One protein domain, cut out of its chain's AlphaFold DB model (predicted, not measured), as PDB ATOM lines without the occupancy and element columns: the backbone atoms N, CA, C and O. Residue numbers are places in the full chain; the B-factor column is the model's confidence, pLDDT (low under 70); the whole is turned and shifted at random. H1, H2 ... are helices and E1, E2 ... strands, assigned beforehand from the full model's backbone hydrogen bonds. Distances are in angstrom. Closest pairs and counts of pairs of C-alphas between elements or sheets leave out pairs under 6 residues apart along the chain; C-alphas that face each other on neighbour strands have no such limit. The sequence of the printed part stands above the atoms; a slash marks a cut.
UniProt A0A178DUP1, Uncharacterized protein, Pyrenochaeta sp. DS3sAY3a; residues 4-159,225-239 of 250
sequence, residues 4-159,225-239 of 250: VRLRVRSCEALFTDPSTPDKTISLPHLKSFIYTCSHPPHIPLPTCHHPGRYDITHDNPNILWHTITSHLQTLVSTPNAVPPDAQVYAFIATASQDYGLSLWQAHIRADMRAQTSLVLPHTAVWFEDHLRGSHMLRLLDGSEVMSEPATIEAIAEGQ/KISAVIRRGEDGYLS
ATOM      1  N   VAL A   4     110.939 134.391 112.900       91.25
ATOM      2  CA  VAL A   4     112.239 134.272 112.241       91.25
ATOM      3  C   VAL A   4     113.214 135.274 112.858       91.25
ATOM      4  O   VAL A   4     112.901 136.452 113.015       91.25
ATOM      5  N   ARG A   5     114.407 134.796 113.211       89.50
ATOM      6  CA  ARG A   5     115.545 135.625 113.610       89.50
ATOM      7  C   ARG A   5     116.718 135.257 112.728       89.50
ATOM      8  O   ARG A   5     117.187 134.122 112.768       89.50
ATOM      9  N   LEU A   6     117.182 136.217 111.943       86.69
ATOM     10  CA  LEU A   6     118.348 136.064 111.091       86.69
ATOM     11  C   LEU A   6     119.485 136.865 111.700       86.69
ATOM     12  O   LEU A   6     119.398 138.081 111.808       86.69
ATOM     13  N   ARG A   7     120.556 136.178 112.092       80.12
ATOM     14  CA  ARG A   7     121.824 136.830 112.409       80.12
ATOM     15  C   ARG A   7     122.734 136.664 111.215       80.12
ATOM     16  O   ARG A   7     123.157 135.548 110.920       80.12
ATOM     17  N   VAL A   8     123.022 137.769 110.547       71.88
ATOM     18  CA  VAL A   8     123.782 137.753 109.305       71.88
ATOM     19  C   VAL A   8     125.100 138.481 109.524       71.88
ATOM     20  O   VAL A   8     125.153 139.527 110.175       71.88
ATOM     21  N   ARG A   9     126.184 137.856 109.056       61.25
ATOM     22  CA  ARG A   9     127.540 138.412 109.123       61.25
ATOM     23  C   ARG A   9     127.863 139.222 107.866       61.25
ATOM     24  O   ARG A   9     128.436 140.281 108.013       61.25
ATOM     25  N   SER A  10     127.418 138.790 106.681       55.69
ATOM     26  CA  SER A  10     127.490 139.534 105.412       55.69
ATOM     27  C   SER A  10     126.103 139.633 104.773       55.69
ATOM     28  O   SER A  10     125.460 138.625 104.483       55.69
ATOM     29  N   CYS A  11     125.589 140.852 104.622       50.66
ATOM     30  CA  CYS A  11     124.144 141.077 104.502       50.66
ATOM     31  C   CYS A  11     123.576 140.990 103.082       50.66
ATOM     32  O   CYS A  11     122.446 141.406 102.847       50.66
ATOM     33  N   GLU A  12     124.322 140.425 102.141       51.31
ATOM     34  CA  GLU A  12     123.978 140.543 100.726       51.31
ATOM     35  C   GLU A  12     123.073 139.402 100.213       51.31
ATOM     36  O   GLU A  12     122.251 139.568  99.318       51.31
ATOM     37  N   ALA A  13     123.089 138.227 100.842       48.97
ATOM     38  CA  ALA A  13     122.451 137.066 100.215       48.97
ATOM     39  C   ALA A  13     120.906 137.032 100.269       48.97
ATOM     40  O   ALA A  13     120.301 136.388  99.418       48.97
ATOM     41  N   LEU A  14     120.245 137.657 101.258       54.16
ATOM     42  CA  LEU A  14     118.787 137.479 101.431       54.16
ATOM     43  C   LEU A  14     117.933 138.542 100.729       54.16
ATOM     44  O   LEU A  14     116.781 138.274 100.405       54.16
ATOM     45  N   PHE A  15     118.489 139.738 100.540       55.12
ATOM     46  CA  PHE A  15     117.781 140.895  99.986       55.12
ATOM     47  C   PHE A  15     118.546 141.586  98.857       55.12
ATOM     48  O   PHE A  15     118.006 142.497  98.258       55.12
ATOM     49  N   THR A  16     119.786 141.190  98.553       52.47
ATOM     50  CA  THR A  16     120.608 141.899  97.563       52.47
ATOM     51  C   THR A  16     121.049 140.991  96.420       52.47
ATOM     52  O   THR A  16     122.060 141.272  95.779       52.47
ATOM     53  N   ASP A  17     120.321 139.900  96.149       55.19
ATOM     54  CA  ASP A  17     120.520 139.145  94.913       55.19
ATOM     55  C   ASP A  17     120.086 140.027  93.727       55.19
ATOM     56  O   ASP A  17     118.890 140.224  93.520       55.19
ATOM     57  N   PRO A  18     121.025 140.549  92.917       53.56
ATOM     58  CA  PRO A  18     120.689 141.445  91.816       53.56
ATOM     59  C   PRO A  18     119.951 140.718  90.682       53.56
ATOM     60  O   PRO A  18     119.409 141.369  89.788       53.56
ATOM     61  N   SER A  19     119.955 139.378  90.686       53.41
ATOM     62  CA  SER A  19     119.253 138.551  89.704       53.41
ATOM     63  C   SER A  19     117.797 138.269  90.083       53.41
ATOM     64  O   SER A  19     116.998 137.923  89.209       53.41
ATOM     65  N   THR A  20     117.427 138.488  91.348       54.91
ATOM     66  CA  THR A  20     116.066 138.297  91.847       54.91
ATOM     67  C   THR A  20     115.448 139.660  92.167       54.91
ATOM     68  O   THR A  20     115.881 140.322  93.103       54.91
ATOM     69  N   PRO A  21     114.424 140.127  91.429       55.12
ATOM     70  CA  PRO A  21     113.802 141.407  91.740       55.12
ATOM     71  C   PRO A  21     113.177 141.375  93.144       55.12
ATOM     72  O   PRO A  21     112.364 140.494  93.443       55.12
ATOM     73  N   ASP A  22     113.492 142.390  93.960       55.06
ATOM     74  CA  ASP A  22     113.018 142.611  95.346       55.06
ATOM     75  C   ASP A  22     111.508 142.409  95.550       55.06
ATOM     76  O   ASP A  22     111.031 142.102  96.639       55.06
ATOM     77  N   LYS A  23     110.735 142.539  94.469       55.72
ATOM     78  CA  LYS A  23     109.277 142.392  94.417       55.72
ATOM     79  C   LYS A  23     108.767 140.962  94.656       55.72
ATOM     80  O   LYS A  23     107.559 140.748  94.600       55.72
ATOM     81  N   THR A  24     109.644 139.984  94.879       61.69
ATOM     82  CA  THR A  24     109.271 138.564  95.025       61.69
ATOM     83  C   THR A  24     109.215 138.067  96.469       61.69
ATOM     84  O   THR A  24     108.645 137.002  96.717       61.69
ATOM     85  N   ILE A  25     109.747 138.815  97.444       75.81
ATOM     86  CA  ILE A  25     109.765 138.360  98.840       75.81
ATOM     87  C   ILE A  25     108.414 138.652  99.499       75.81
ATOM     88  O   ILE A  25     108.042 139.798  99.737       75.81
ATOM     89  N   SER A  26     107.688 137.585  99.830       83.69
ATOM     90  CA  SER A  26     106.435 137.633 100.585       83.69
ATOM     91  C   SER A  26     106.499 136.670 101.770       83.69
ATOM     92  O   SER A  26     106.890 135.509 101.638       83.69
ATOM     93  N   LEU A  27     106.118 137.160 102.949       88.50
ATOM     94  CA  LEU A  27     106.090 136.440 104.221       88.50
ATOM     95  C   LEU A  27     104.676 136.514 104.839       88.50
ATOM     96  O   LEU A  27     104.500 137.055 105.934       88.50
ATOM     97  N   PRO A  28     103.648 135.929 104.190       89.06
ATOM     98  CA  PRO A  28     102.233 136.134 104.534       89.06
ATOM     99  C   PRO A  28     101.809 135.517 105.877       89.06
ATOM    100  O   PRO A  28     100.701 135.743 106.348       89.06
ATOM    101  N   HIS A  29     102.673 134.717 106.502       92.75
ATOM    102  CA  HIS A  29     102.415 134.069 107.792       92.75
ATOM    103  C   HIS A  29     103.345 134.566 108.901       92.75
ATOM    104  O   HIS A  29     103.418 133.943 109.961       92.75
ATOM    105  N   LEU A  30     104.104 135.633 108.646       94.19
ATOM    106  CA  LEU A  30     105.044 136.180 109.609       94.19
ATOM    107  C   LEU A  30     104.301 136.836 110.779       94.19
ATOM    108  O   LEU A  30     103.369 137.602 110.576       94.19
ATOM    109  N   LYS A  31     104.763 136.564 111.996       93.94
ATOM    110  CA  LYS A  31     104.373 137.241 113.239       93.94
ATOM    111  C   LYS A  31     105.512 138.093 113.793       93.94
ATOM    112  O   LYS A  31     105.275 139.192 114.275       93.94
ATOM    113  N   SER A  32     106.749 137.597 113.723       94.12
ATOM    114  CA  SER A  32     107.928 138.359 114.146       94.12
ATOM    115  C   SER A  32     109.143 138.063 113.271       94.12
ATOM    116  O   SER A  32     109.498 136.893 113.089       94.12
ATOM    117  N   PHE A  33     109.826 139.107 112.818       93.19
ATOM    118  CA  PHE A  33     111.087 139.042 112.093       93.19
ATOM    119  C   PHE A  33     112.118 139.967 112.727       93.19
ATOM    120  O   PHE A  33     111.843 141.148 112.925       93.19
ATOM    121  N   ILE A  34     113.301 139.435 113.026       92.38
ATOM    122  CA  ILE A  34     114.453 140.228 113.463       92.38
ATOM    123  C   ILE A  34     115.606 139.947 112.513       92.38
ATOM    124  O   ILE A  34     116.045 138.799 112.403       92.38
ATOM    125  N   TYR A  35     116.103 140.995 111.864       89.88
ATOM    126  CA  TYR A  35     117.342 140.952 111.102       89.88
ATOM    127  C   TYR A  35     118.464 141.602 111.908       89.88
ATOM    128  O   TYR A  35     118.495 142.819 112.078       89.88
ATOM    129  N   THR A  36     119.393 140.793 112.402       86.88
ATOM    130  CA  THR A  36     120.556 141.242 113.167       86.88
ATOM    131  C   THR A  36     121.760 141.384 112.244       86.88
ATOM    132  O   THR A  36     122.329 140.385 111.792       86.88
ATOM    133  N   CYS A  37     122.175 142.629 112.022       79.44
ATOM    134  CA  CYS A  37     123.423 142.994 111.363       79.44
ATOM    135  C   CYS A  37     124.555 142.783 112.371       79.44
ATOM    136  O   CYS A  37     124.735 143.581 113.293       79.44
ATOM    137  N   SER A  38     125.270 141.662 112.257       69.94
ATOM    138  CA  SER A  38     126.367 141.345 113.173       69.94
ATOM    139  C   SER A  38     127.713 141.704 112.562       69.94
ATOM    140  O   SER A  38     128.016 141.256 111.465       69.94
ATOM    141  N   HIS A  39     128.517 142.469 113.299       60.38
ATOM    142  CA  HIS A  39     129.879 142.839 112.921       60.38
ATOM    143  C   HIS A  39     130.873 141.801 113.469       60.38
ATOM    144  O   HIS A  39     131.037 141.716 114.691       60.38
ATOM    145  N   PRO A  40     131.510 140.962 112.634       48.97
ATOM    146  CA  PRO A  40     132.679 140.219 113.069       48.97
ATOM    147  C   PRO A  40     133.891 141.167 113.093       48.97
ATOM    148  O   PRO A  40     134.199 141.781 112.077       48.97
ATOM    149  N   PRO A  41     134.618 141.284 114.215       47.47
ATOM    150  CA  PRO A  41     135.818 142.106 114.238       47.47
ATOM    151  C   PRO A  41     136.847 141.568 113.230       47.47
ATOM    152  O   PRO A  41     137.184 140.385 113.249       47.47
ATOM    153  N   HIS A  42     137.358 142.457 112.373       46.84
ATOM    154  CA  HIS A  42     138.531 142.246 111.512       46.84
ATOM    155  C   HIS A  42     138.428 141.167 110.418       46.84
ATOM    156  O   HIS A  42     139.461 140.752 109.890       46.84
ATOM    157  N   ILE A  43     137.226 140.724 110.036       47.34
ATOM    158  CA  ILE A  43     137.070 139.742 108.952       47.34
ATOM    159  C   ILE A  43     136.531 140.446 107.699       47.34
ATOM    160  O   ILE A  43     135.387 140.894 107.722       47.34
ATOM    161  N   PRO A  44     137.308 140.544 106.599       49.75
ATOM    162  CA  PRO A  44     136.772 141.011 105.327       49.75
ATOM    163  C   PRO A  44     135.682 140.049 104.855       49.75
ATOM    164  O   PRO A  44     135.855 138.828 104.880       49.75
ATOM    165  N   LEU A  45     134.549 140.603 104.435       50.12
ATOM    166  CA  LEU A  45     133.398 139.822 104.014       50.12
ATOM    167  C   LEU A  45     133.284 139.853 102.487       50.12
ATOM    168  O   LEU A  45     133.354 140.932 101.902       50.12
ATOM    169  N   PRO A  46     133.122 138.693 101.827       48.88
ATOM    170  CA  PRO A  46     132.864 138.654 100.398       48.88
ATOM    171  C   PRO A  46     131.465 139.201 100.106       48.88
ATOM    172  O   PRO A  46     130.501 138.871 100.804       48.88
ATOM    173  N   THR A  47     131.369 140.017  99.063       50.22
ATOM    174  CA  THR A  47     130.108 140.524  98.529       50.22
ATOM    175  C   THR A  47     129.513 139.539  97.515       50.22
ATOM    176  O   THR A  47     130.228 138.819  96.818       50.22
ATOM    177  N   CYS A  48     128.183 139.469  97.444       50.25
ATOM    178  CA  CYS A  48     127.399 138.747  96.444       50.25
ATOM    179  C   CYS A  48     127.352 139.484  95.092       50.25
ATOM    180  O   CYS A  48     126.637 139.063  94.180       50.25
ATOM    181  N   HIS A  49     128.084 140.589  94.933       44.66
ATOM    182  CA  HIS A  49     128.137 141.340  93.687       44.66
ATOM    183  C   HIS A  49     129.397 141.015  92.873       44.66
ATOM    184  O   HIS A  49     130.512 141.326  93.263       44.66
ATOM    185  N   HIS A  50     129.132 140.469  91.680       37.81
ATOM    186  CA  HIS A  50     129.993 140.245  90.511       37.81
ATOM    187  C   HIS A  50     130.664 138.863  90.334       37.81
ATOM    188  O   HIS A  50     131.640 138.549  91.010       37.81
ATOM    189  N   PRO A  51     130.273 138.078  89.301       39.56
ATOM    190  CA  PRO A  51     130.905 136.797  88.956       39.56
ATOM    191  C   PRO A  51     132.280 136.944  88.267       39.56
ATOM    192  O   PRO A  51     132.716 136.041  87.560       39.56
ATOM    193  N   GLY A  52     132.975 138.076  88.430       45.84
ATOM    194  CA  GLY A  52     134.193 138.357  87.659       45.84
ATOM    195  C   GLY A  52     135.203 139.333  88.263       45.84
ATOM    196  O   GLY A  52     136.258 139.522  87.661       45.84
ATOM    197  N   ARG A  53     134.938 139.944  89.424       41.62
ATOM    198  CA  ARG A  53     135.918 140.787  90.126       41.62
ATOM    199  C   ARG A  53     135.783 140.592  91.628       41.62
ATOM    200  O   ARG A  53     134.718 140.820  92.184       41.62
ATOM    201  N   TYR A  54     136.871 140.166  92.262       41.59
ATOM    202  CA  TYR A  54     137.024 140.127  93.716       41.59
ATOM    203  C   TYR A  54     137.206 141.551  94.260       41.59
ATOM    204  O   TYR A  54     138.245 141.872  94.835       41.59
ATOM    205  N   ASP A  55     136.220 142.422  94.059       42.25
ATOM    206  CA  ASP A  55     136.212 143.720  94.722       42.25
ATOM    207  C   ASP A  55     135.697 143.484  96.147       42.25
ATOM    208  O   ASP A  55     134.503 143.514  96.431       42.25
ATOM    209  N   ILE A  56     136.633 143.149  97.040       45.00
ATOM    210  CA  ILE A  56     136.417 142.999  98.483       45.00
ATOM    211  C   ILE A  56     136.061 144.388  99.035       45.00
ATOM    212  O   ILE A  56     136.919 145.117  99.543       45.00
ATOM    213  N   THR A  57     134.802 144.806  98.909       44.75
ATOM    214  CA  THR A  57     134.324 145.989  99.622       44.75
ATOM    215  C   THR A  57     134.350 145.669 101.103       44.75
ATOM    216  O   THR A  57     133.734 144.718 101.577       44.75
ATOM    217  N   HIS A  58     135.173 146.428 101.818       44.84
ATOM    218  CA  HIS A  58     135.434 146.228 103.231       44.84
ATOM    219  C   HIS A  58     134.113 146.294 103.998       44.84
ATOM    220  O   HIS A  58     133.254 147.104 103.653       44.84
ATOM    221  N   ASP A  59     133.986 145.444 105.017       51.88
ATOM    222  CA  ASP A  59     132.913 145.384 106.012       51.88
ATOM    223  C   ASP A  59     132.479 146.794 106.462       51.88
ATOM    224  O   ASP A  59     133.036 147.368 107.400       51.88
ATOM    225  N   ASN A  60     131.541 147.402 105.726       60.97
ATOM    226  CA  ASN A  60     131.037 148.734 106.014       60.97
ATOM    227  C   ASN A  60     129.641 148.588 106.624       60.97
ATOM    228  O   ASN A  60     128.651 148.489 105.889       60.97
ATOM    229  N   PRO A  61     129.538 148.582 107.964       63.66
ATOM    230  CA  PRO A  61     128.275 148.354 108.655       63.66
ATOM    231  C   PRO A  61     127.220 149.407 108.311       63.66
ATOM    232  O   PRO A  61     126.034 149.097 108.353       63.66
ATOM    233  N   ASN A  62     127.628 150.620 107.919       69.25
ATOM    234  CA  ASN A  62     126.691 151.660 107.503       69.25
ATOM    235  C   ASN A  62     126.023 151.287 106.176       69.25
ATOM    236  O   ASN A  62     124.806 151.385 106.060       69.25
ATOM    237  N   ILE A  63     126.800 150.809 105.197       69.88
ATOM    238  CA  ILE A  63     126.257 150.371 103.901       69.88
ATOM    239  C   ILE A  63     125.303 149.194 104.115       69.88
ATOM    240  O   ILE A  63     124.175 149.231 103.635       69.88
ATOM    241  N   LEU A  64     125.718 148.194 104.902       73.00
ATOM    242  CA  LEU A  64     124.881 147.030 105.207       73.00
ATOM    243  C   LEU A  64     123.566 147.450 105.873       73.00
ATOM    244  O   LEU A  64     122.493 147.061 105.415       73.00
ATOM    245  N   TRP A  65     123.641 148.287 106.910       81.38
ATOM    246  CA  TRP A  65     122.473 148.813 107.611       81.38
ATOM    247  C   TRP A  65     121.495 149.515 106.665       81.38
ATOM    248  O   TRP A  65     120.309 149.184 106.665       81.38
ATOM    249  N   HIS A  66     121.975 150.436 105.826       80.81
ATOM    250  CA  HIS A  66     121.129 151.157 104.871       80.81
ATOM    251  C   HIS A  66     120.469 150.228 103.853       80.81
ATOM    252  O   HIS A  66     119.268 150.339 103.617       80.81
ATOM    253  N   THR A  67     121.218 149.278 103.296       77.75
ATOM    254  CA  THR A  67     120.675 148.306 102.346       77.75
ATOM    255  C   THR A  67     119.550 147.493 102.985       77.75
ATOM    256  O   THR A  67     118.413 147.530 102.522       77.75
ATOM    257  N   ILE A  68     119.820 146.818 104.104       82.62
ATOM    258  CA  ILE A  68     118.843 145.938 104.772       82.62
ATOM    259  C   ILE A  68     117.592 146.713 105.169       82.62
ATOM    260  O   ILE A  68     116.476 146.257 104.938       82.62
ATOM    261  N   THR A  69     117.772 147.883 105.779       88.00
ATOM    262  CA  THR A  69     116.652 148.704 106.245       88.00
ATOM    263  C   THR A  69     115.804 149.205 105.080       88.00
ATOM    264  O   THR A  69     114.583 149.128 105.185       88.00
ATOM    265  N   SER A  70     116.407 149.572 103.946       85.94
ATOM    266  CA  SER A  70     115.686 149.906 102.709       85.94
ATOM    267  C   SER A  70     114.833 148.735 102.203       85.94
ATOM    268  O   SER A  70     113.620 148.876 102.039       85.94
ATOM    269  N   HIS A  71     115.413 147.534 102.062       85.19
ATOM    270  CA  HIS A  71     114.653 146.355 101.617       85.19
ATOM    271  C   HIS A  71     113.540 145.979 102.601       85.19
ATOM    272  O   HIS A  71     112.435 145.618 102.193       85.19
ATOM    273  N   LEU A  72     113.786 146.104 103.907       90.25
ATOM    274  CA  LEU A  72     112.761 145.862 104.918       90.25
ATOM    275  C   LEU A  72     111.663 146.931 104.912       90.25
ATOM    276  O   LEU A  72     110.503 146.580 105.127       90.25
ATOM    277  N   GLN A  73     111.979 148.198 104.617       91.75
ATOM    278  CA  GLN A  73     110.977 149.245 104.380       91.75
ATOM    279  C   GLN A  73     110.107 148.901 103.168       91.75
ATOM    280  O   GLN A  73     108.879 148.984 103.258       91.75
ATOM    281  N   THR A  74     110.713 148.470 102.058       89.06
ATOM    282  CA  THR A  74     109.975 148.001 100.876       89.06
ATOM    283  C   THR A  74     109.082 146.815 101.222       89.06
ATOM    284  O   THR A  74     107.902 146.817 100.870       89.06
ATOM    285  N   LEU A  75     109.599 145.838 101.971       89.81
ATOM    286  CA  LEU A  75     108.855 144.655 102.392       89.81
ATOM    287  C   LEU A  75     107.611 145.022 103.213       89.81
ATOM    288  O   LEU A  75     106.519 144.549 102.906       89.81
ATOM    289  N   VAL A  76     107.740 145.878 104.235       93.06
ATOM    290  CA  VAL A  76     106.590 146.259 105.081       93.06
ATOM    291  C   VAL A  76     105.611 147.211 104.391       93.06
ATOM    292  O   VAL A  76     104.452 147.265 104.806       93.06
ATOM    293  N   SER A  77     106.064 147.933 103.360       91.38
ATOM    294  CA  SER A  77     105.242 148.843 102.546       91.38
ATOM    295  C   SER A  77     104.542 148.137 101.383       91.38
ATOM    296  O   SER A  77     103.574 148.664 100.837       91.38
ATOM    297  N   THR A  78     105.013 146.952 100.986       90.56
ATOM    298  CA  THR A  78     104.415 146.183  99.893       90.56
ATOM    299  C   THR A  78     103.088 145.571 100.354       90.56
ATOM    300  O   THR A  78     103.066 144.812 101.330       90.56
ATOM    301  N   PRO A  79     101.967 145.846  99.659       89.69
ATOM    302  CA  PRO A  79     100.670 145.287 100.021       89.69
ATOM    303  C   PRO A  79     100.704 143.758 100.090       89.69
ATOM    304  O   PRO A  79     101.194 143.099  99.176       89.69
ATOM    305  N   ASN A  80     100.153 143.193 101.166       89.69
ATOM    306  CA  ASN A  80     100.050 141.748 101.408       89.69
ATOM    307  C   ASN A  80     101.384 140.978 101.494       89.69
ATOM    308  O   ASN A  80     101.358 139.753 101.606       89.69
ATOM    309  N   ALA A  81     102.540 141.651 101.475       90.12
ATOM    310  CA  ALA A  81     103.827 140.973 101.622       90.12
ATOM    311  C   ALA A  81     104.075 140.511 103.063       90.12
ATOM    312  O   ALA A  81     104.662 139.457 103.283       90.12
ATOM    313  N   VAL A  82     103.605 141.268 104.057       92.88
ATOM    314  CA  VAL A  82     103.723 140.925 105.480       92.88
ATOM    315  C   VAL A  82     102.425 141.294 106.208       92.88
ATOM    316  O   VAL A  82     101.932 142.406 105.990       92.88
ATOM    317  N   PRO A  83     101.890 140.438 107.105       94.56
ATOM    318  CA  PRO A  83     100.719 140.762 107.918       94.56
ATOM    319  C   PRO A  83     100.880 142.083 108.686       94.56
ATOM    320  O   PRO A  83     101.972 142.349 109.200       94.56
ATOM    321  N   PRO A  84      99.839 142.932 108.768       92.25
ATOM    322  CA  PRO A  84      99.937 144.281 109.336       92.25
ATOM    323  C   PRO A  84     100.299 144.296 110.828       92.25
ATOM    324  O   PRO A  84     100.885 145.264 111.304       92.25
ATOM    325  N   ASP A  85      99.988 143.219 111.546       93.50
ATOM    326  CA  ASP A  85     100.296 142.991 112.958       93.50
ATOM    327  C   ASP A  85     101.678 142.355 113.189       93.50
ATOM    328  O   ASP A  85     102.131 142.252 114.330       93.50
ATOM    329  N   ALA A  86     102.373 141.943 112.124       94.25
ATOM    330  CA  ALA A  86     103.694 141.352 112.251       94.25
ATOM    331  C   ALA A  86     104.723 142.388 112.713       94.25
ATOM    332  O   ALA A  86     104.861 143.469 112.130       94.25
ATOM    333  N   GLN A  87     105.515 141.999 113.704       95.00
ATOM    334  CA  GLN A  87     106.653 142.759 114.189       95.00
ATOM    335  C   GLN A  87     107.851 142.562 113.258       95.00
ATOM    336  O   GLN A  87     108.311 141.436 113.071       95.00
ATOM    337  N   VAL A  88     108.373 143.640 112.676       95.56
ATOM    338  CA  VAL A  88     109.519 143.586 111.755       95.56
ATOM    339  C   VAL A  88     110.592 144.536 112.256       95.56
ATOM    340  O   VAL A  88     110.393 145.751 112.264       95.56
ATOM    341  N   TYR A  89     111.727 143.973 112.667       96.12
ATOM    342  CA  TYR A  89     112.830 144.711 113.261       96.12
ATOM    343  C   TYR A  89     114.136 144.526 112.491       96.12
ATOM    344  O   TYR A  89     114.488 143.409 112.103       96.12
ATOM    345  N   ALA A  90     114.892 145.612 112.366       93.44
ATOM    346  CA  ALA A  90     116.321 145.570 112.074       93.44
ATOM    347  C   ALA A  90     117.104 145.868 113.359       93.44
ATOM    348  O   ALA A  90     116.712 146.724 114.153       93.44
ATOM    349  N   PHE A  91     118.201 145.152 113.581       92.12
ATOM    350  CA  PHE A  91     119.023 145.272 114.780       92.12
ATOM    351  C   PHE A  91     120.500 145.403 114.412       92.12
ATOM    352  O   PHE A  91     121.003 144.640 113.586       92.12
ATOM    353  N   ILE A  92     121.202 146.342 115.041       88.88
ATOM    354  CA  ILE A  92     122.646 146.544 114.883       88.88
ATOM    355  C   ILE A  92     123.267 147.009 116.202       88.88
ATOM    356  O   ILE A  92     122.617 147.662 117.018       88.88
ATOM    357  N   ALA A  93     124.542 146.689 116.408       85.50
ATOM    358  CA  ALA A  93     125.359 147.276 117.461       85.50
ATOM    359  C   ALA A  93     126.379 148.239 116.841       85.50
ATOM    360  O   ALA A  93     127.043 147.884 115.868       85.50
ATOM    361  N   THR A  94     126.521 149.444 117.392       80.00
ATOM    362  CA  THR A  94     127.553 150.384 116.942       80.00
ATOM    363  C   THR A  94     128.923 149.972 117.490       80.00
ATOM    364  O   THR A  94     129.060 149.616 118.661       80.00
ATOM    365  N   ALA A  95     129.953 150.000 116.641       68.06
ATOM    366  CA  ALA A  95     131.321 149.696 117.055       68.06
ATOM    367  C   ALA A  95     131.907 150.825 117.928       68.06
ATOM    368  O   ALA A  95     131.639 152.007 117.694       68.06
ATOM    369  N   SER A  96     132.745 150.461 118.907       59.72
ATOM    370  CA  SER A  96     133.586 151.427 119.631       59.72
ATOM    371  C   SER A  96     134.861 151.678 118.830       59.72
ATOM    372  O   SER A  96     135.479 150.730 118.352       59.72
ATOM    373  N   GLN A  97     135.272 152.939 118.721       48.44
ATOM    374  CA  GLN A  97     136.653 153.295 118.379       48.44
ATOM    375  C   GLN A  97     137.210 154.392 119.293       48.44
ATOM    376  O   GLN A  97     138.247 154.969 118.978       48.44
ATOM    377  N   ASP A  98     136.537 154.713 120.402       46.56
ATOM    378  CA  ASP A  98     136.960 155.836 121.236       46.56
ATOM    379  C   ASP A  98     137.475 155.371 122.595       46.56
ATOM    380  O   ASP A  98     136.718 155.034 123.504       46.56
ATOM    381  N   TYR A  99     138.799 155.380 122.719       44.03
ATOM    382  CA  TYR A  99     139.510 155.171 123.977       44.03
ATOM    383  C   TYR A  99     139.367 156.377 124.934       44.03
ATOM    384  O   TYR A  99     139.806 156.303 126.079       44.03
ATOM    385  N   GLY A 100     138.744 157.483 124.493       48.25
ATOM    386  CA  GLY A 100     138.544 158.722 125.256       48.25
ATOM    387  C   GLY A 100     137.364 158.733 126.243       48.25
ATOM    388  O   GLY A 100     137.163 159.738 126.929       48.25
ATOM    389  N   LEU A 101     136.604 157.631 126.348       55.72
ATOM    390  CA  LEU A 101     135.512 157.403 127.319       55.72
ATOM    391  C   LEU A 101     134.270 158.317 127.194       55.72
ATOM    392  O   LEU A 101     133.390 158.247 128.048       55.72
ATOM    393  N   SER A 102     134.167 159.158 126.159       59.12
ATOM    394  CA  SER A 102     133.031 160.079 125.937       59.12
ATOM    395  C   SER A 102     131.970 159.546 124.962       59.12
ATOM    396  O   SER A 102     130.846 160.057 124.930       59.12
ATOM    397  N   LEU A 103     132.310 158.528 124.166       66.12
ATOM    398  CA  LEU A 103     131.417 157.908 123.191       66.12
ATOM    399  C   LEU A 103     130.974 156.528 123.663       66.12
ATOM    400  O   LEU A 103     131.791 155.679 124.013       66.12
ATOM    401  N   TRP A 104     129.664 156.310 123.627       79.69
ATOM    402  CA  TRP A 104     129.043 155.064 124.049       79.69
ATOM    403  C   TRP A 104     128.700 154.199 122.845       79.69
ATOM    404  O   TRP A 104     128.199 154.690 121.826       79.69
ATOM    405  N   GLN A 105     128.939 152.895 122.982       85.31
ATOM    406  CA  GLN A 105     128.349 151.926 122.071       85.31
ATOM    407  C   GLN A 105     126.834 151.931 122.273       85.31
ATOM    408  O   GLN A 105     126.321 152.301 123.330       85.31
ATOM    409  N   ALA A 106     126.094 151.515 121.254       89.44
ATOM    410  CA  ALA A 106     124.653 151.406 121.338       89.44
ATOM    411  C   ALA A 106     124.163 150.159 120.618       89.44
ATOM    412  O   ALA A 106     124.682 149.781 119.567       89.44
ATOM    413  N   HIS A 107     123.147 149.526 121.186       92.38
ATOM    414  CA  HIS A 107     122.296 148.622 120.434       92.38
ATOM    415  C   HIS A 107     121.137 149.428 119.867       92.38
ATOM    416  O   HIS A 107     120.463 150.155 120.597       92.38
ATOM    417  N   ILE A 108     120.937 149.322 118.560       93.75
ATOM    418  CA  ILE A 108     119.888 150.019 117.828       93.75
ATOM    419  C   ILE A 108     118.928 148.963 117.306       93.75
ATOM    420  O   ILE A 108     119.311 148.103 116.514       93.75
ATOM    421  N   ARG A 109     117.673 149.041 117.746       95.44
ATOM    422  CA  ARG A 109     116.569 148.227 117.235       95.44
ATOM    423  C   ARG A 109     115.583 149.135 116.512       95.44
ATOM    424  O   ARG A 109     114.866 149.898 117.157       95.44
ATOM    425  N   ALA A 110     115.554 149.054 115.190       96.56
ATOM    426  CA  ALA A 110     114.620 149.787 114.349       96.56
ATOM    427  C   ALA A 110     113.336 148.983 114.144       96.56
ATOM    428  O   ALA A 110     113.393 147.836 113.708       96.56
ATOM    429  N   ASP A 111     112.195 149.589 114.454       97.12
ATOM    430  CA  ASP A 111     110.868 149.101 114.094       97.12
ATOM    431  C   ASP A 111     110.521 149.605 112.694       97.12
ATOM    432  O   ASP A 111     110.303 150.803 112.488       97.12
ATOM    433  N   MET A 112     110.477 148.678 111.739       95.88
ATOM    434  CA  MET A 112     110.289 149.011 110.330       95.88
ATOM    435  C   MET A 112     108.868 149.500 110.038       95.88
ATOM    436  O   MET A 112     108.668 150.259 109.090       95.88
ATOM    437  N   ARG A 113     107.880 149.094 110.851       94.31
ATOM    438  CA  ARG A 113     106.482 149.520 110.700       94.31
ATOM    439  C   ARG A 113     106.222 150.847 111.389       94.31
ATOM    440  O   ARG A 113     105.645 151.742 110.785       94.31
ATOM    441  N   ALA A 114     106.644 150.972 112.645       95.75
ATOM    442  CA  ALA A 114     106.457 152.199 113.410       95.75
ATOM    443  C   ALA A 114     107.387 153.331 112.946       95.75
ATOM    444  O   ALA A 114     107.190 154.473 113.358       95.75
ATOM    445  N   GLN A 115     108.401 153.018 112.128       96.50
ATOM    446  CA  GLN A 115     109.436 153.949 111.671       96.50
ATOM    447  C   GLN A 115     110.102 154.679 112.842       96.50
ATOM    448  O   GLN A 115     110.261 155.900 112.874       96.50
ATOM    449  N   THR A 116     110.473 153.896 113.852       97.25
ATOM    450  CA  THR A 116     111.190 154.383 115.032       97.25
ATOM    451  C   THR A 116     112.392 153.500 115.297       97.25
ATOM    452  O   THR A 116     112.419 152.343 114.883       97.25
ATOM    453  N   SER A 117     113.396 154.019 115.996       96.94
ATOM    454  CA  SER A 117     114.483 153.181 116.496       96.94
ATOM    455  C   SER A 117     114.702 153.396 117.981       96.94
ATOM    456  O   SER A 117     114.752 154.526 118.460       96.94
ATOM    457  N   LEU A 118     114.805 152.292 118.712       96.56
ATOM    458  CA  LEU A 118     115.223 152.283 120.100       96.56
ATOM    459  C   LEU A 118     116.745 152.174 120.140       96.56
ATOM    460  O   LEU A 118     117.305 151.185 119.666       96.56
ATOM    461  N   VAL A 119     117.388 153.180 120.721       95.06
ATOM    462  CA  VAL A 119     118.836 153.256 120.903       95.06
ATOM    463  C   VAL A 119     119.145 153.044 122.377       95.06
ATOM    464  O   VAL A 119     118.746 153.847 123.219       95.06
ATOM    465  N   LEU A 120     119.842 151.952 122.687       94.75
ATOM    466  CA  LEU A 120     120.197 151.543 124.044       94.75
ATOM    467  C   LEU A 120     121.717 151.649 124.235       94.75
ATOM    468  O   LEU A 120     122.457 150.813 123.702       94.75
ATOM    469  N   PRO A 121     122.197 152.670 124.966       92.50
ATOM    470  CA  PRO A 121     123.611 152.863 125.231       92.50
ATOM    471  C   PRO A 121     124.155 151.729 126.092       92.50
ATOM    472  O   PRO A 121     123.535 151.342 127.086       92.50
ATOM    473  N   HIS A 122     125.335 151.240 125.739       89.00
ATOM    474  CA  HIS A 122     126.065 150.268 126.533       89.00
ATOM    475  C   HIS A 122     127.569 150.530 126.504       89.00
ATOM    476  O   HIS A 122     128.090 151.203 125.615       89.00
ATOM    477  N   THR A 123     128.262 150.007 127.509       86.31
ATOM    478  CA  THR A 123     129.722 150.063 127.585       86.31
ATOM    479  C   THR A 123     130.268 148.935 128.449       86.31
ATOM    480  O   THR A 123     129.560 148.404 129.309       86.31
ATOM    481  N   ALA A 124     131.536 148.588 128.247       83.94
ATOM    482  CA  ALA A 124     132.295 147.821 129.223       83.94
ATOM    483  C   ALA A 124     132.682 148.739 130.395       83.94
ATOM    484  O   ALA A 124     133.194 149.838 130.196       83.94
ATOM    485  N   VAL A 125     132.428 148.290 131.619       79.81
ATOM    486  CA  VAL A 125     132.818 148.982 132.858       79.81
ATOM    487  C   VAL A 125     134.208 148.560 133.321       79.81
ATOM    488  O   VAL A 125     134.871 149.289 134.055       79.81
ATOM    489  N   TRP A 126     134.672 147.401 132.859       72.38
ATOM    490  CA  TRP A 126     135.996 146.879 133.153       72.38
ATOM    491  C   TRP A 126     136.567 146.165 131.929       72.38
ATOM    492  O   TRP A 126     135.835 145.453 131.244       72.38
ATOM    493  N   PHE A 127     137.858 146.376 131.661       58.41
ATOM    494  CA  PHE A 127     138.553 145.858 130.475       58.41
ATOM    495  C   PHE A 127     139.204 144.485 130.683       58.41
ATOM    496  O   PHE A 127     139.678 143.895 129.717       58.41
ATOM    497  N   GLU A 128     139.240 143.946 131.905       55.50
ATOM    498  CA  GLU A 128     139.632 142.547 132.071       55.50
ATOM    499  C   GLU A 128     138.405 141.678 131.789       55.50
ATOM    500  O   GLU A 128     137.471 141.633 132.594       55.50
ATOM    501  N   ASP A 129     138.434 140.964 130.662       50.22
ATOM    502  CA  ASP A 129     137.395 140.055 130.131       50.22
ATOM    503  C   ASP A 129     136.888 138.965 131.112       50.22
ATOM    504  O   ASP A 129     136.069 138.115 130.765       50.22
ATOM    505  N   HIS A 130     137.376 138.954 132.352       54.16
ATOM    506  CA  HIS A 130     137.164 137.915 133.350       54.16
ATOM    507  C   HIS A 130     136.026 138.230 134.330       54.16
ATOM    508  O   HIS A 130     135.464 137.304 134.924       54.16
ATOM    509  N   LEU A 131     135.648 139.504 134.511       72.19
ATOM    510  CA  LEU A 131     134.552 139.849 135.420       72.19
ATOM    511  C   LEU A 131     133.202 139.718 134.702       72.19
ATOM    512  O   LEU A 131     132.730 140.643 134.043       72.19
ATOM    513  N   ARG A 132     132.547 138.565 134.852       75.56
ATOM    514  CA  ARG A 132     131.182 138.359 134.339       75.56
ATOM    515  C   ARG A 132     130.243 139.448 134.857       75.56
ATOM    516  O   ARG A 132     130.241 139.766 136.046       75.56
ATOM    517  N   GLY A 133     129.425 140.005 133.968       80.62
ATOM    518  CA  GLY A 133     128.530 141.104 134.327       80.62
ATOM    519  C   GLY A 133     129.175 142.493 134.316       80.62
ATOM    520  O   GLY A 133     128.606 143.407 134.901       80.62
ATOM    521  N   SER A 134     130.355 142.666 133.710       83.19
ATOM    522  CA  SER A 134     131.061 143.954 133.630       83.19
ATOM    523  C   SER A 134     130.581 144.880 132.511       83.19
ATOM    524  O   SER A 134     131.129 145.968 132.374       83.19
ATOM    525  N   HIS A 135     129.576 144.508 131.716       88.00
ATOM    526  CA  HIS A 135     128.988 145.425 130.740       88.00
ATOM    527  C   HIS A 135     127.724 146.057 131.297       88.00
ATOM    528  O   HIS A 135     126.887 145.373 131.885       88.00
ATOM    529  N   MET A 136     127.568 147.354 131.068       89.94
ATOM    530  CA  MET A 136     126.370 148.095 131.426       89.94
ATOM    531  C   MET A 136     125.527 148.368 130.190       89.94
ATOM    532  O   MET A 136     126.058 148.821 129.182       89.94
ATOM    533  N   LEU A 137     124.215 148.198 130.314       92.75
ATOM    534  CA  LEU A 137     123.185 148.680 129.402       92.75
ATOM    535  C   LEU A 137     122.306 149.704 130.132       92.75
ATOM    536  O   LEU A 137     121.886 149.461 131.266       92.75
ATOM    537  N   ARG A 138     121.986 150.825 129.481       93.31
ATOM    538  CA  ARG A 138     120.995 151.792 129.977       93.31
ATOM    539  C   ARG A 138     119.658 151.595 129.282       93.31
ATOM    540  O   ARG A 138     119.602 151.530 128.056       93.31
ATOM    541  N   LEU A 139     118.594 151.520 130.074       94.75
ATOM    542  CA  LEU A 139     117.228 151.317 129.599       94.75
ATOM    543  C   LEU A 139     116.447 152.640 129.525       94.75
ATOM    544  O   LEU A 139     116.868 153.668 130.062       94.75
ATOM    545  N   LEU A 140     115.307 152.614 128.823       92.31
ATOM    546  CA  LEU A 140     114.426 153.779 128.614       92.31
ATOM    547  C   LEU A 140     113.824 154.328 129.906       92.31
ATOM    548  O   LEU A 140     113.592 155.526 130.008       92.31
ATOM    549  N   ASP A 141     113.585 153.462 130.886       91.25
ATOM    550  CA  ASP A 141     113.057 153.831 132.203       91.25
ATOM    551  C   ASP A 141     114.121 154.462 133.117       91.25
ATOM    552  O   ASP A 141     113.856 154.779 134.274       91.25
ATOM    553  N   GLY A 142     115.346 154.630 132.615       89.12
ATOM    554  CA  GLY A 142     116.459 155.134 133.394       89.12
ATOM    555  C   GLY A 142     117.096 154.080 134.306       89.12
ATOM    556  O   GLY A 142     118.010 154.400 135.067       89.12
ATOM    557  N   SER A 143     116.714 152.813 134.236       92.62
ATOM    558  CA  SER A 143     117.454 151.772 134.946       92.62
ATOM    559  C   SER A 143     118.770 151.428 134.233       92.62
ATOM    560  O   SER A 143     118.972 151.691 133.042       92.62
ATOM    561  N   GLU A 144     119.706 150.883 135.006       93.06
ATOM    562  CA  GLU A 144     120.979 150.360 134.518       93.06
ATOM    563  C   GLU A 144     121.011 148.863 134.790       93.06
ATOM    564  O   GLU A 144     120.799 148.431 135.930       93.06
ATOM    565  N   VAL A 145     121.307 148.088 133.752       93.56
ATOM    566  CA  VAL A 145     121.475 146.642 133.843       93.56
ATOM    567  C   VAL A 145     122.927 146.301 133.569       93.56
ATOM    568  O   VAL A 145     123.474 146.656 132.529       93.56
ATOM    569  N   MET A 146     123.530 145.587 134.505       91.31
ATOM    570  CA  MET A 146     124.877 145.048 134.414       91.31
ATOM    571  C   MET A 146     124.780 143.574 134.049       91.31
ATOM    572  O   MET A 146     124.066 142.831 134.726       91.31
ATOM    573  N   SER A 147     125.431 143.155 132.966       91.06
ATOM    574  CA  SER A 147     125.389 141.768 132.507       91.06
ATOM    575  C   SER A 147     126.504 141.449 131.500       91.06
ATOM    576  O   SER A 147     127.423 142.237 131.287       91.06
ATOM    577  N   GLU A 148     126.476 140.244 130.940       87.44
ATOM    578  CA  GLU A 148     127.350 139.818 129.847       87.44
ATOM    579  C   GLU A 148     126.802 140.319 128.494       87.44
ATOM    580  O   GLU A 148     125.585 140.500 128.356       87.44
ATOM    581  N   PRO A 149     127.652 140.487 127.460       84.69
ATOM    582  CA  PRO A 149     127.230 141.008 126.157       84.69
ATOM    583  C   PRO A 149     126.042 140.263 125.530       84.69
ATOM    584  O   PRO A 149     125.139 140.890 124.987       84.69
ATOM    585  N   ALA A 150     125.994 138.932 125.651       84.56
ATOM    586  CA  ALA A 150     124.903 138.125 125.101       84.56
ATOM    587  C   ALA A 150     123.544 138.434 125.756       84.56
ATOM    588  O   ALA A 150     122.522 138.494 125.070       84.56
ATOM    589  N   THR A 151     123.529 138.667 127.070       88.75
ATOM    590  CA  THR A 151     122.323 139.072 127.802       88.75
ATOM    591  C   THR A 151     121.903 140.488 127.415       88.75
ATOM    592  O   THR A 151     120.718 140.734 127.200       88.75
ATOM    593  N   ILE A 152     122.861 141.411 127.285       90.00
ATOM    594  CA  ILE A 152     122.596 142.786 126.840       90.00
ATOM    595  C   ILE A 152     121.983 142.801 125.437       90.00
ATOM    596  O   ILE A 152     120.986 143.488 125.218       90.00
ATOM    597  N   GLU A 153     122.516 142.000 124.514       89.06
ATOM    598  CA  GLU A 153     121.956 141.842 123.169       89.06
ATOM    599  C   GLU A 153     120.511 141.327 123.239       89.06
ATOM    600  O   GLU A 153     119.622 141.898 122.611       89.06
ATOM    601  N   ALA A 154     120.239 140.299 124.053       90.25
ATOM    602  CA  ALA A 154     118.890 139.754 124.217       90.25
ATOM    603  C   ALA A 154     117.894 140.776 124.804       90.25
ATOM    604  O   ALA A 154     116.748 140.847 124.348       90.25
ATOM    605  N   ILE A 155     118.323 141.587 125.779       92.75
ATOM    606  CA  ILE A 155     117.513 142.683 126.332       92.75
ATOM    607  C   ILE A 155     117.262 143.747 125.259       92.75
ATOM    608  O   ILE A 155     116.133 144.209 125.111       92.75
ATOM    609  N   ALA A 156     118.274 144.106 124.469       92.62
ATOM    610  CA  ALA A 156     118.142 145.125 123.433       92.62
ATOM    611  C   ALA A 156     117.297 144.681 122.229       92.62
ATOM    612  O   ALA A 156     116.590 145.494 121.632       92.62
ATOM    613  N   GLU A 157     117.288 143.384 121.912       91.44
ATOM    614  CA  GLU A 157     116.313 142.774 120.999       91.44
ATOM    615  C   GLU A 157     114.876 142.830 121.564       91.44
ATOM    616  O   GLU A 157     113.909 142.632 120.827       91.44
ATOM    617  N   GLY A 158     114.716 143.144 122.856       91.06
ATOM    618  CA  GLY A 158     113.462 143.187 123.608       91.06
ATOM    619  C   GLY A 158     112.929 141.819 123.981       91.06
ATOM    620  O   GLY A 158     111.716 141.640 124.024       91.06
ATOM    621  N   GLN A 159     113.828 140.852 124.189       91.06
ATOM    622  CA  GLN A 159     113.498 139.499 124.637       91.06
ATOM    623  C   GLN A 159     112.469 138.772 123.755       91.06
ATOM    624  O   GLN A 159     111.786 137.857 124.197       91.06
ATOM    625  N   LYS A 225     123.391 162.074 132.036       85.00
ATOM    626  CA  LYS A 225     123.955 162.626 130.794       85.00
ATOM    627  C   LYS A 225     123.845 161.679 129.605       85.00
ATOM    628  O   LYS A 225     123.956 162.130 128.471       85.00
ATOM    629  N   ILE A 226     123.632 160.386 129.854       87.88
ATOM    630  CA  ILE A 226     123.438 159.369 128.812       87.88
ATOM    631  C   ILE A 226     122.187 158.557 129.121       87.88
ATOM    632  O   ILE A 226     122.092 157.925 130.174       87.88
ATOM    633  N   SER A 227     121.259 158.504 128.178       88.94
ATOM    634  CA  SER A 227     120.019 157.746 128.323       88.94
ATOM    635  C   SER A 227     119.710 156.985 127.049       88.94
ATOM    636  O   SER A 227     120.171 157.342 125.964       88.94
ATOM    637  N   ALA A 228     118.915 155.930 127.189       93.12
ATOM    638  CA  ALA A 228     118.264 155.344 126.036       93.12
ATOM    639  C   ALA A 228     117.282 156.337 125.424       93.12
ATOM    640  O   ALA A 228     116.635 157.105 126.138       93.12
ATOM    641  N   VAL A 229     117.173 156.304 124.101       93.62
ATOM    642  CA  VAL A 229     116.317 157.226 123.353       93.62
ATOM    643  C   VAL A 229     115.539 156.484 122.281       93.62
ATOM    644  O   VAL A 229     115.988 155.470 121.744       93.62
ATOM    645  N   ILE A 230     114.365 157.015 121.957       96.00
ATOM    646  CA  ILE A 230     113.608 156.614 120.775       96.00
ATOM    647  C   ILE A 230     113.840 157.682 119.714       96.00
ATOM    648  O   ILE A 230     113.426 158.826 119.897       96.00
ATOM    649  N   ARG A 231     114.476 157.318 118.602       95.50
ATOM    650  CA  ARG A 231     114.635 158.208 117.447       95.50
ATOM    651  C   ARG A 231     113.474 158.030 116.472       95.50
ATOM    652  O   ARG A 231     112.987 156.912 116.273       95.50
ATOM    653  N   ARG A 232     113.036 159.140 115.882       96.56
ATOM    654  CA  ARG A 232     111.900 159.250 114.951       96.56
ATOM    655  C   ARG A 232     112.215 160.292 113.876       96.56
ATOM    656  O   ARG A 232     113.138 161.080 114.059       96.56
ATOM    657  N   GLY A 233     111.402 160.332 112.823       92.94
ATOM    658  CA  GLY A 233     111.552 161.300 111.732       92.94
ATOM    659  C   GLY A 233     112.684 160.936 110.777       92.94
ATOM    660  O   GLY A 233     113.430 160.000 111.039       92.94
ATOM    661  N   GLU A 234     112.789 161.665 109.671       89.00
ATOM    662  CA  GLU A 234     113.710 161.371 108.565       89.00
ATOM    663  C   GLU A 234     115.179 161.304 109.012       89.00
ATOM    664  O   GLU A 234     115.875 160.350 108.679       89.00
ATOM    665  N   ASP A 235     115.604 162.243 109.861       87.94
ATOM    666  CA  ASP A 235     116.994 162.332 110.326       87.94
ATOM    667  C   ASP A 235     117.304 161.413 111.519       87.94
ATOM    668  O   ASP A 235     118.461 161.090 111.796       87.94
ATOM    669  N   GLY A 236     116.278 161.002 112.272       90.12
ATOM    670  CA  GLY A 236     116.440 160.213 113.493       90.12
ATOM    671  C   GLY A 236     116.216 158.718 113.283       90.12
ATOM    672  O   GLY A 236     116.946 157.883 113.826       90.12
ATOM    673  N   TYR A 237     115.186 158.353 112.525       94.31
ATOM    674  CA  TYR A 237     114.887 156.965 112.199       94.31
ATOM    675  C   TYR A 237     116.030 156.372 111.368       94.31
ATOM    676  O   TYR A 237     116.498 156.979 110.416       94.31
ATOM    677  N   LEU A 238     116.512 155.187 111.756       92.50
ATOM    678  CA  LEU A 238     117.666 154.507 111.147       92.50
ATOM    679  C   LEU A 238     119.017 155.224 111.296       92.50
ATOM    680  O   LEU A 238     120.021 154.701 110.813       92.50
ATOM    681  N   SER A 239     119.093 156.355 112.002       90.00
ATOM    682  CA  SER A 239     120.367 157.021 112.261       90.00
ATOM    683  C   SER A 239     121.292 156.142 113.103       90.00
ATOM    684  O   SER A 239     120.922 155.668 114.182       90.00
TER     685      SER A 239
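This is residues 4 to 159 and 225 to 239 of the 250 residues of an uncharacterized protein of Pyrenochaeta sp. DS3sAY3a (UniProt A0A178DUP1). One long, twisted sheet of eight strands has a helix on each face: H1 packs along E2 and E3 on one face, and toward the other end the sheet, with E4, E5, E6 and E7, curls round the short helix H2 on the opposite face. Two long stretches with no named element, residues 9 to 31 and 38 to 60, loop out from the end that holds E1, E2 and H1. The printed part has 171 residues, with the order E1 E2 H1 E3 E4 E5 E6 E7 H2 E8; under half are in named elements, of mixed class. The sheet is branched and mixed, with E1, E2 and E3 parallel and the other neighbours antiparallel. The whole is compact, with a radius of gyration of the C-alphas of 17.3 A and spans of 47 by 41 by 29 A.

The strands are E1, residues 4 to 8, from C-alpha 4 at (112.239, 134.272, 112.241); E2, 32 to 37; E3, 87 to 93, 19.5 A; E4, 103 to 111, 24.1 A; E5, 116 to 124, 26.3 A; E6, 135 to 138; E7, 144 to 147; and E8, 229 to 231, ending at C-alpha 231 (114.635, 158.208, 117.447). H1, residues 61 to 77, is 23.8 A long from C-alpha 61 at (128.275, 148.354, 108.655). H2 is residues 149 to 156, 10.3 A.

E3 has E2 on one side, parallel, with N 35 and O 89 2.9 A apart, and E4 on the other side, antiparallel, with N 92 and O 108 3.0 A apart. E1 is an edge strand parallel to E2, with N 6 and O 34 at 2.9 A. E3 to E7 form a meander, each strand the antiparallel neighbour of the one before: N 107 and O 120 of E4 and E5 are 2.9 A apart, N 123 and O 136 of E5 and E6 3.0 A, and N 137 and O 145 of E6 and E7 2.8 A. E5 has E4 on one side and both E6 and E8 on the other; N 119 and O 229 of E5 and E8 are 2.9 A apart. E2, H1 and E3 form a strand-helix-strand unit, two parallel neighbour strands with a helix between, and its crossover is right-handed. H1 is on the sheet at a height over the sheet of 9.6 A, over E3 and only just over E2, where 3 of its C-alphas fall. It runs along the strands, at 5 degrees to E3 on the local plane; the closest C-alphas of H1 and E3 are those of Thr 69 and Ala 90, 6.6 A apart. H2 is on the opposite face; its closest C-alphas to E4 are those of Ala 156 and His 107, 6.2 A apart. In H1 and H2 every O i to N i+4 pair is within hydrogen-bond range.

The C-alphas of Gly 52 and Ser 143, the two farthest apart, are 51.9 A from each other. Residues 160 to 224 are not printed, and C-alphas 159 and 225 are 26.1 A apart across the cut. The links E1 to E2 and E2 to H1 are long. The mean pLDDT of the printed part is 77.6; residues 9 to 24, 38 to 63, 95 to 103 and 127 to 130 are under 70.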